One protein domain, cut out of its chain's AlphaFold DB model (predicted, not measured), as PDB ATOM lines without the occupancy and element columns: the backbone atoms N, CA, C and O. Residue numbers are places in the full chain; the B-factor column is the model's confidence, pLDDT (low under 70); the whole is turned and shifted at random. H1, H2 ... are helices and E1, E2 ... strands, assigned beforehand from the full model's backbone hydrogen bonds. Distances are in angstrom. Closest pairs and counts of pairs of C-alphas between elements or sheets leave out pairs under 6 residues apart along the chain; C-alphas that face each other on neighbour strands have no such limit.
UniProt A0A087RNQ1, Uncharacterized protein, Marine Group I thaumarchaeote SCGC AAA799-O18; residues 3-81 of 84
ATOM      1  N   PHE A   3      35.662  51.127 108.735       94.88
ATOM      2  CA  PHE A   3      35.006  49.830 108.725       94.88
ATOM      3  C   PHE A   3      33.775  49.898 107.836       94.88
ATOM      4  O   PHE A   3      32.974  50.826 107.969       94.88
ATOM      5  N   ARG A   4      33.622  48.907 106.965       95.94
ATOM      6  CA  ARG A   4      32.422  48.666 106.170       95.94
ATOM      7  C   ARG A   4      31.767  47.391 106.676       95.94
ATOM      8  O   ARG A   4      32.420  46.367 106.839       95.94
ATOM      9  N   ILE A   5      30.489  47.486 107.007       95.50
ATOM     10  CA  ILE A   5      29.770  46.444 107.734       95.50
ATOM     11  C   ILE A   5      28.525  46.089 106.942       95.50
ATOM     12  O   ILE A   5      27.793  46.978 106.508       95.50
ATOM     13  N   GLU A   6      28.297  44.794 106.764       94.75
ATOM     14  CA  GLU A   6      27.098  44.249 106.138       94.75
ATOM     15  C   GLU A   6      26.256  43.551 107.204       94.75
ATOM     16  O   GLU A   6      26.744  42.653 107.889       94.75
ATOM     17  N   ALA A   7      24.995  43.950 107.343       92.12
ATOM     18  CA  ALA A   7      24.067  43.372 108.304       92.12
ATOM     19  C   ALA A   7      22.716  43.045 107.661       92.12
ATOM     20  O   ALA A   7      22.248  43.734 106.751       92.12
ATOM     21  N   LEU A   8      22.073  41.996 108.164       87.94
ATOM     22  CA  LEU A   8      20.685  41.678 107.834       87.94
ATOM     23  C   LEU A   8      19.767  42.641 108.570       87.94
ATOM     24  O   LEU A   8      19.902  42.747 109.775       87.94
ATOM     25  N   ILE A   9      18.813  43.284 107.902       81.56
ATOM     26  CA  ILE A   9      17.840  44.170 108.555       81.56
ATOM     27  C   ILE A   9      16.407  43.811 108.142       81.56
ATOM     28  O   ILE A   9      16.174  43.362 107.023       81.56
ATOM     29  N   GLY A  10      15.446  44.031 109.043       69.44
ATOM     30  CA  GLY A  10      14.033  43.706 108.821       69.44
ATOM     31  C   GLY A  10      13.665  42.275 109.227       69.44
ATOM     32  O   GLY A  10      14.441  41.580 109.887       69.44
ATOM     33  N   ASP A  11      12.450  41.847 108.874       63.22
ATOM     34  CA  ASP A  11      12.055  40.444 109.007       63.22
ATOM     35  C   ASP A  11      12.769  39.643 107.909       63.22
ATOM     36  O   ASP A  11      12.716  40.008 106.735       63.22
ATOM     37  N   ARG A  12      13.433  38.537 108.268       55.16
ATOM     38  CA  ARG A  12      14.191  37.689 107.321       55.16
ATOM     39  C   ARG A  12      13.315  37.129 106.189       55.16
ATOM     40  O   ARG A  12      13.846  36.562 105.237       55.16
ATOM     41  N   TYR A  13      11.996  37.267 106.312       51.47
ATOM     42  CA  TYR A  13      10.990  36.802 105.365       51.47
ATOM     43  C   TYR A  13      10.338  37.909 104.527       51.47
ATOM     44  O   TYR A  13       9.727  37.582 103.512       51.47
ATOM     45  N   ASP A  14      10.477  39.183 104.905       54.41
ATOM     46  CA  ASP A  14       9.878  40.311 104.185       54.41
ATOM     47  C   ASP A  14      10.954  41.375 103.951       54.41
ATOM     48  O   ASP A  14      11.153  42.300 104.742       54.41
ATOM     49  N   SER A  15      11.729  41.167 102.881       55.12
ATOM     50  CA  SER A  15      12.779  42.082 102.438       55.12
ATOM     51  C   SER A  15      12.152  43.423 102.076       55.12
ATOM     52  O   SER A  15      11.719  43.649 100.949       55.12
ATOM     53  N   THR A  16      12.071  44.318 103.053       60.97
ATOM     54  CA  THR A  16      11.549  45.660 102.836       60.97
ATOM     55  C   THR A  16      12.605  46.428 102.047       60.97
ATOM     56  O   THR A  16      13.673  46.747 102.570       60.97
ATOM     57  N   ASP A  17      12.324  46.720 100.775       62.34
ATOM     58  CA  ASP A  17      13.246  47.445  99.882       62.34
ATOM     59  C   ASP A  17      13.564  48.875 100.364       62.34
ATOM     60  O   ASP A  17      14.480  49.524  99.859       62.34
ATOM     61  N   SER A  18      12.833  49.378 101.363       70.50
ATOM     62  CA  SER A  18      13.105  50.661 102.000       70.50
ATOM     63  C   SER A  18      12.648  50.675 103.457       70.50
ATOM     64  O   SER A  18      11.486  50.387 103.741       70.50
ATOM     65  N   LEU A  19      13.540  51.094 104.353       81.12
ATOM     66  CA  LEU A  19      13.235  51.485 105.729       81.12
ATOM     67  C   LEU A  19      13.545  52.974 105.898       81.12
ATOM     68  O   LEU A  19      14.439  53.515 105.242       81.12
ATOM     69  N   THR A  20      12.820  53.648 106.783       86.94
ATOM     70  CA  THR A  20      13.136  55.024 107.176       86.94
ATOM     71  C   THR A  20      14.418  55.074 108.012       86.94
ATOM     72  O   THR A  20      14.788  54.107 108.677       86.94
ATOM     73  N   GLU A  21      15.081  56.233 108.058       88.25
ATOM     74  CA  GLU A  21      16.273  56.430 108.901       88.25
ATOM     75  C   GLU A  21      16.008  56.086 110.378       88.25
ATOM     76  O   GLU A  21      16.861  55.511 111.053       88.25
ATOM     77  N   ALA A  22      14.815  56.412 110.884       89.75
ATOM     78  CA  ALA A  22      14.431  56.126 112.262       89.75
ATOM     79  C   ALA A  22      14.283  54.619 112.522       89.75
ATOM     80  O   ALA A  22      14.715  54.136 113.569       89.75
ATOM     81  N   GLU A  23      13.711  53.872 111.574       88.88
ATOM     82  CA  GLU A  23      13.610  52.411 111.646       88.88
ATOM     83  C   GLU A  23      14.993  51.759 111.590       88.88
ATOM     84  O   GLU A  23      15.299  50.913 112.428       88.88
ATOM     85  N   ILE A  24      15.858  52.220 110.681       89.00
ATOM     86  CA  ILE A  24      17.243  51.746 110.564       89.00
ATOM     87  C   ILE A  24      18.011  52.005 111.859       89.00
ATOM     88  O   ILE A  24      18.659  51.104 112.386       89.00
ATOM     89  N   TYR A  25      17.915  53.214 112.413       91.31
ATOM     90  CA  TYR A  25      18.582  53.553 113.668       91.31
ATOM     91  C   TYR A  25      18.074  52.702 114.839       91.31
ATOM     92  O   TYR A  25      18.877  52.188 115.616       91.31
ATOM     93  N   ASN A  26      16.758  52.501 114.955       90.69
ATOM     94  CA  ASN A  26      16.183  51.646 115.995       90.69
ATOM     95  C   ASN A  26      16.626  50.188 115.858       90.69
ATOM     96  O   ASN A  26      16.882  49.533 116.868       90.69
ATOM     97  N   TRP A  27      16.739  49.684 114.631       89.94
ATOM     98  CA  TRP A  27      17.248  48.342 114.386       89.94
ATOM     99  C   TRP A  27      18.729  48.231 114.772       89.94
ATOM    100  O   TRP A  27      19.094  47.375 115.573       89.94
ATOM    101  N   LEU A  28      19.561  49.174 114.320       91.94
ATOM    102  CA  LEU A  28      20.988  49.233 114.649       91.94
ATOM    103  C   LEU A  28      21.252  49.353 116.159       91.94
ATOM    104  O   LEU A  28      22.232  48.805 116.656       91.94
ATOM    105  N   LEU A  29      20.385  50.031 116.919       93.00
ATOM    106  CA  LEU A  29      20.493  50.089 118.382       93.00
ATOM    107  C   LEU A  29      20.309  48.723 119.063       93.00
ATOM    108  O   LEU A  29      20.799  48.538 120.179       93.00
ATOM    109  N   ASN A  30      19.613  47.794 118.406       91.62
ATOM    110  CA  ASN A  30      19.304  46.455 118.902       91.62
ATOM    111  C   ASN A  30      20.070  45.347 118.158       91.62
ATOM    112  O   ASN A  30      19.784  44.171 118.382       91.62
ATOM    113  N   ILE A  31      21.033  45.709 117.301       91.38
ATOM    114  CA  ILE A  31      21.821  44.763 116.505       91.38
ATOM    115  C   ILE A  31      22.531  43.742 117.397       91.38
ATOM    116  O   ILE A  31      23.115  44.090 118.430       91.38
ATOM    117  N   GLN A  32      22.513  42.477 116.985       91.56
ATOM    118  CA  GLN A  32      23.292  41.405 117.594       91.56
ATOM    119  C   GLN A  32      24.466  41.026 116.690       91.56
ATOM    120  O   GLN A  32      24.434  41.245 115.482       91.56
ATOM    121  N   LYS A  33      25.501  40.397 117.260       92.38
ATOM    122  CA  LYS A  33      26.651  39.909 116.475       92.38
ATOM    123  C   LYS A  33      26.220  39.025 115.307       92.38
ATOM    124  O   LYS A  33      26.723  39.195 114.209       92.38
ATOM    125  N   ASN A  34      25.241  38.149 115.539       90.31
ATOM    126  CA  ASN A  34      24.720  37.210 114.541       90.31
ATOM    127  C   ASN A  34      23.907  37.870 113.419       90.31
ATOM    128  O   ASN A  34      23.550  37.190 112.459       90.31
ATOM    129  N   ASP A  35      23.562  39.152 113.554       90.56
ATOM    130  CA  ASP A  35      22.911  39.901 112.482       90.56
ATOM    131  C   ASP A  35      23.933  40.517 111.522       90.56
ATOM    132  O   ASP A  35      23.577  40.890 110.403       90.56
ATOM    133  N   ILE A  36      25.201  40.615 111.938       93.12
ATOM    134  CA  ILE A  36      26.292  41.082 111.090       93.12
ATOM    135  C   ILE A  36      26.801  39.900 110.266       93.12
ATOM    136  O   ILE A  36      27.200  38.872 110.806       93.12
ATOM    137  N   LEU A  37      26.780  40.063 108.948       93.38
ATOM    138  CA  LEU A  37      27.251  39.066 107.992       93.38
ATOM    139  C   LEU A  37      28.760  39.150 107.802       93.38
ATOM    140  O   LEU A  37      29.429  38.124 107.715       93.38
ATOM    141  N   LYS A  38      29.282  40.377 107.717       94.94
ATOM    142  CA  LYS A  38      30.716  40.628 107.627       94.94
ATOM    143  C   LYS A  38      31.096  42.043 108.040       94.94
ATOM    144  O   LYS A  38      30.292  42.975 107.971       94.94
ATOM    145  N   VAL A  39      32.360  42.190 108.412       95.69
ATOM    146  CA  VAL A  39      33.043  43.463 108.635       95.69
ATOM    147  C   VAL A  39      34.325  43.462 107.819       95.69
ATOM    148  O   VAL A  39      35.090  42.506 107.879       95.69
ATOM    149  N   GLU A  40      34.584  44.532 107.082       95.75
ATOM    150  CA  GLU A  40      35.801  44.689 106.291       95.75
ATOM    151  C   GLU A  40      36.425  46.069 106.506       95.75
ATOM    152  O   GLU A  40      35.744  47.059 106.792       95.75
ATOM    153  N   THR A  41      37.741  46.119 106.380       93.81
ATOM    154  CA  THR A  41      38.521  47.349 106.235       93.81
ATOM    155  C   THR A  41      39.325  47.260 104.940       93.81
ATOM    156  O   THR A  41      39.067  46.394 104.110       93.81
ATOM    157  N   GLU A  42      40.282  48.162 104.736       91.88
ATOM    158  CA  GLU A  42      41.183  48.075 103.584       91.88
ATOM    159  C   GLU A  42      42.059  46.809 103.624       91.88
ATOM    160  O   GLU A  42      42.245  46.174 102.588       91.88
ATOM    161  N   ASP A  43      42.531  46.416 104.812       91.88
ATOM    162  CA  ASP A  43      43.520  45.342 104.975       91.88
ATOM    163  C   ASP A  43      42.952  44.055 105.599       91.88
ATOM    164  O   ASP A  43      43.539  42.983 105.448       91.88
ATOM    165  N   ASP A  44      41.805  44.140 106.279       93.50
ATOM    166  CA  ASP A  44      41.248  43.048 107.084       93.50
ATOM    167  C   ASP A  44      39.782  42.726 106.751       93.50
ATOM    168  O   ASP A  44      39.010  43.590 106.329       93.50
ATOM    169  N   TYR A  45      39.380  41.483 107.031       94.75
ATOM    170  CA  TYR A  45      38.030  40.951 106.824       94.75
ATOM    171  C   TYR A  45      37.637  39.985 107.953       94.75
ATOM    172  O   TYR A  45      38.413  39.095 108.310       94.75
ATOM    173  N   TRP A  46      36.413  40.114 108.473       95.06
ATOM    174  CA  TRP A  46      35.850  39.254 109.517       95.06
ATOM    175  C   TRP A  46      34.426  38.811 109.181       95.06
ATOM    176  O   TRP A  46      33.543  39.643 108.984       95.06
ATOM    177  N   GLU A  47      34.191  37.499 109.220       92.81
ATOM    178  CA  GLU A  47      32.846  36.899 109.310       92.81
ATOM    179  C   GLU A  47      32.447  36.630 110.768       92.81
ATOM    180  O   GLU A  47      31.292  36.805 111.139       92.81
ATOM    181  N   ASP A  48      33.417  36.261 111.612       92.12
ATOM    182  CA  ASP A  48      33.249  36.165 113.062       92.12
ATOM    183  C   ASP A  48      33.975  37.328 113.744       92.12
ATOM    184  O   ASP A  48      35.203  37.452 113.704       92.12
ATOM    185  N   ILE A  49      33.192  38.231 114.326       91.75
ATOM    186  CA  ILE A  49      33.669  39.536 114.771       91.75
ATOM    187  C   ILE A  49      34.145  39.430 116.222       91.75
ATOM    188  O   ILE A  49      33.366  39.041 117.105       91.75
ATOM    189  N   PRO A  50      35.380  39.863 116.536       92.38
ATOM    190  CA  PRO A  50      35.842  39.951 117.915       92.38
ATOM    191  C   PRO A  50      34.891  40.784 118.786       92.38
ATOM    192  O   PRO A  50      34.380  41.819 118.359       92.38
ATOM    193  N   GLU A  51      34.669  40.366 120.037       93.56
ATOM    194  CA  GLU A  51      33.759  41.062 120.970       93.56
ATOM    195  C   GLU A  51      34.099  42.548 121.130       93.56
ATOM    196  O   GLU A  51      33.222  43.406 121.103       93.56
ATOM    197  N   GLN A  52      35.391  42.859 121.219       92.56
ATOM    198  CA  GLN A  52      35.866  44.233 121.355       92.56
ATOM    199  C   GLN A  52      35.496  45.093 120.140       92.56
ATOM    200  O   GLN A  52      35.052  46.227 120.308       92.56
ATOM    201  N   LEU A  53      35.623  44.549 118.925       92.31
ATOM    202  CA  LEU A  53      35.247  45.254 117.700       92.31
ATOM    203  C   LEU A  53      33.731  45.496 117.649       92.31
ATOM    204  O   LEU A  53      33.291  46.593 117.308       92.31
ATOM    205  N   PHE A  54      32.930  44.519 118.072       94.56
ATOM    206  CA  PHE A  54      31.477  44.674 118.140       94.56
ATOM    207  C   PHE A  54      31.033  45.791 119.103       94.56
ATOM    208  O   PHE A  54      30.167  46.602 118.762       94.56
ATOM    209  N   GLU A  55      31.657  45.913 120.277       94.62
ATOM    210  CA  GLU A  55      31.350  47.006 121.213       94.62
ATOM    211  C   GLU A  55      31.755  48.393 120.680       94.62
ATOM    212  O   GLU A  55      31.048  49.387 120.907       94.62
ATOM    213  N   LEU A  56      32.847  48.476 119.910       93.31
ATOM    214  CA  LEU A  56      33.238  49.710 119.220       93.31
ATOM    215  C   LEU A  56      32.206  50.104 118.153       93.31
ATOM    216  O   LEU A  56      31.777  51.261 118.114       93.31
ATOM    217  N   ILE A  57      31.732  49.140 117.357       93.00
ATOM    218  CA  ILE A  57      30.669  49.342 116.361       93.00
ATOM    219  C   ILE A  57      29.399  49.887 117.027       93.00
ATOM    220  O   ILE A  57      28.878  50.928 116.617       93.00
ATOM    221  N   LYS A  58      28.933  49.254 118.113       94.31
ATOM    222  CA  LYS A  58      27.758  49.710 118.878       94.31
ATOM    223  C   LYS A  58      27.912  51.137 119.398       94.31
ATOM    224  O   LYS A  58      26.948  51.905 119.419       94.31
ATOM    225  N   THR A  59      29.114  51.506 119.830       93.69
ATOM    226  CA  THR A  59      29.405  52.864 120.304       93.69
ATOM    227  C   THR A  59      29.297  53.887 119.173       93.69
ATOM    228  O   THR A  59      28.681  54.939 119.363       93.69
ATOM    229  N   SER A  60      29.833  53.580 117.992       92.38
ATOM    230  CA  SER A  60      29.728  54.436 116.803       92.38
ATOM    231  C   SER A  60      28.284  54.593 116.322       92.38
ATOM    232  O   SER A  60      27.860  55.714 116.028       92.38
ATOM    233  N   ILE A  61      27.495  53.511 116.348       92.56
ATOM    234  CA  ILE A  61      26.054  53.534 116.054       92.56
ATOM    235  C   ILE A  61      25.319  54.492 116.998       92.56
ATOM    236  O   ILE A  61      24.622  55.392 116.536       92.56
ATOM    237  N   LYS A  62      25.511  54.368 118.319       93.25
ATOM    238  CA  LYS A  62      24.863  55.247 119.316       93.25
ATOM    239  C   LYS A  62      25.205  56.725 119.124       93.25
ATOM    240  O   LYS A  62      24.382  57.590 119.409       93.25
ATOM    241  N   LYS A  63      26.416  57.021 118.644       92.81
ATOM    242  CA  LYS A  63      26.867  58.383 118.314       92.81
ATOM    243  C   LYS A  63      26.348  58.883 116.963       92.81
ATOM    244  O   LYS A  63      26.613  60.032 116.624       92.81
ATOM    245  N   LYS A  64      25.642  58.042 116.197       91.50
ATOM    246  CA  LYS A  64      25.232  58.302 114.810       91.50
ATOM    247  C   LYS A  64      26.408  58.675 113.900       91.50
ATOM    248  O   LYS A  64      26.257  59.457 112.969       91.50
ATOM    249  N   ASN A  65      27.589  58.127 114.184       89.62
ATOM    250  CA  ASN A  65      28.799  58.380 113.408       89.62
ATOM    251  C   ASN A  65      28.986  57.296 112.342       89.62
ATOM    252  O   ASN A  65      29.913  56.490 112.421       89.62
ATOM    253  N   TYR A  66      28.050  57.229 111.401       92.38
ATOM    254  CA  TYR A  66      28.098  56.278 110.298       92.38
ATOM    255  C   TYR A  66      27.317  56.795 109.089       92.38
ATOM    256  O   TYR A  66      26.401  57.609 109.217       92.38
ATOM    257  N   LYS A  67      27.675  56.299 107.910       93.81
ATOM    258  CA  LYS A  67      26.854  56.380 106.696       93.81
ATOM    259  C   LYS A  67      26.241  55.018 106.447       93.81
ATOM    260  O   LYS A  67      26.820  54.019 106.858       93.81
ATOM    261  N   TYR A  68      25.095  54.969 105.786       92.88
ATOM    262  CA  TYR A  68      24.460  53.703 105.459       92.88
ATOM    263  C   TYR A  68      23.834  53.722 104.068       92.88
ATOM    264  O   TYR A  68      23.452  54.778 103.559       92.88
ATOM    265  N   GLU A  69      23.719  52.539 103.483       91.25
ATOM    266  CA  GLU A  69      22.975  52.261 102.261       91.25
ATOM    267  C   GLU A  69      22.189  50.952 102.432       91.25
ATOM    268  O   GLU A  69      22.619  50.029 103.124       91.25
ATOM    269  N   MET A  70      21.015  50.881 101.812       87.06
ATOM    270  CA  MET A  70      20.197  49.671 101.752       87.06
ATOM    271  C   MET A  70      20.309  49.084 100.351       87.06
ATOM    272  O   MET A  70      20.063  49.784  99.368       87.06
ATOM    273  N   ALA A  71      20.664  47.806 100.246       82.75
ATOM    274  CA  ALA A  71      20.768  47.124  98.963       82.75
ATOM    275  C   ALA A  71      20.363  45.653  99.097       82.75
ATOM    276  O   ALA A  71      20.958  44.915  99.875       82.75
ATOM    277  N   LYS A  72      19.377  45.215  98.299       79.25
ATOM    278  CA  LYS A  72      18.924  43.810  98.220       79.25
ATOM    279  C   LYS A  72      18.551  43.202  99.587       79.25
ATOM    280  O   LYS A  72      18.908  42.066  99.873       79.25
ATOM    281  N   GLY A  73      17.871  43.973 100.438       77.12
ATOM    282  CA  GLY A  73      17.475  43.539 101.786       77.12
ATOM    283  C   GLY A  73      18.602  43.541 102.825       77.12
ATOM    284  O   GLY A  73      18.390  43.099 103.950       77.12
ATOM    285  N   HIS A  74      19.799  44.015 102.471       87.19
ATOM    286  CA  HIS A  74      20.924  44.142 103.390       87.19
ATOM    287  C   HIS A  74      21.160  45.613 103.725       87.19
ATOM    288  O   HIS A  74      21.044  46.491 102.861       87.19
ATOM    289  N   LEU A  75      21.536  45.859 104.977       91.31
ATOM    290  CA  LEU A  75      22.032  47.144 105.430       91.31
ATOM    291  C   LEU A  75      23.553  47.135 105.353       91.31
ATOM    292  O   LEU A  75      24.222  46.351 106.025       91.31
ATOM    293  N   TRP A  76      24.088  48.063 104.581       93.38
ATOM    294  CA  TRP A  76      25.503  48.377 104.587       93.38
ATOM    295  C   TRP A  76      25.714  49.653 105.366       93.38
ATOM    296  O   TRP A  76      24.980  50.625 105.181       93.38
ATOM    297  N   PHE A  77      26.724  49.680 106.222       93.94
ATOM    298  CA  PHE A  77      27.092  50.903 106.905       93.94
ATOM    299  C   PHE A  77      28.595  51.044 107.076       93.94
ATOM    300  O   PHE A  77      29.324  50.081 107.309       93.94
ATOM    301  N   GLU A  78      29.043  52.283 106.931       95.56
ATOM    302  CA  GLU A  78      30.434  52.686 107.035       95.56
ATOM    303  C   GLU A  78      30.615  53.554 108.265       95.56
ATOM    304  O   GLU A  78      29.893  54.537 108.452       95.56
ATOM    305  N   LEU A  79      31.600  53.216 109.085       93.81
ATOM    306  CA  LEU A  79      31.949  53.984 110.269       93.81
ATOM    307  C   LEU A  79      33.461  54.131 110.390       93.81
ATOM    308  O   LEU A  79      34.229  53.224 110.071       93.81
ATOM    309  N   ASP A  80      33.884  55.295 110.869       89.88
ATOM    310  CA  ASP A  80      35.279  55.564 111.190       89.88
ATOM    311  C   ASP A  80      35.473  55.368 112.700       89.88
ATOM    312  O   ASP A  80      34.883  56.082 113.518       89.88
ATOM    313  N   ILE A  81      36.292  54.383 113.076       84.88
ATOM    314  CA  ILE A  81      36.724  54.163 114.462       84.88
ATOM    315  C   ILE A  81      38.167  54.637 114.591       84.88
ATOM    316  O   ILE A  81      39.059  54.176 113.871       84.88
TER     317      ILE A  81
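Overview. This is residues 3 to 81 of the 84 residues of an uncharacterized protein of Marine Group I thaumarchaeote SCGC AAA799-O18 (UniProt A0A087RNQ1). What does the model look like? A twisted sheet of four strands is covered on one face by helix H2, which crosses the strands, while H1 touches residues 58 to 62 of H2 and only grazes the sheet. What makes it up? The printed part has 79 residues, with two named helices and four named strands in the order E1 H1 E2 H2 E3 E4, and its class is mixed; the antiparallel sheet runs E2 E1 E4 E3. How large is it? It is compact, with a radius of gyration of the C-alphas of 11.8 A and spans of 32 by 24 by 20 A.

Arrangement. How do the strands pair? E1, residues 3 to 8, is antiparallel to E2, residues 36 to 40, with N 6 and O 38 within hydrogen-bond range at 3.0 A, and to E4, residues 74 to 80, with N 5 and O 77 at 2.9 A. E4 and E3, residues 67 to 71, form an antiparallel hairpin, with N 69 and O 76 at 2.9 A. Where are the helices? H2, residues 51 to 62, is on the sheet at a height of 9.6 A and runs across the strands, at 87 degrees to E4 on the local plane. With residues 58 to 62 alone it touches H1, residues 21 to 29, at a shallow tilt of 30 degrees, opposite ways; the closest C-alphas, of Leu 28 and Ile 61, are 6.8 A apart. In H1 and H2 every O i to N i+4 pair is within hydrogen-bond range.

Along the chain. Where does E1 begin? C-alpha 3 is at (35.006, 49.830, 108.725), and E1 is 16.5 A long. How long are the others? H1 measures 12.2 A, E2 11.2 A, H2 16.8 A, E3 13.5 A and E4 19.9 A, ending with C-alpha 80 at (35.279, 55.564, 111.190).

Size, cuts and confidence. Is the printed part continuous? It has no cut, and the link from E1 to H1, 12 residues, is long. Where is confidence low? Residues 10 to 17 are under pLDDT 70.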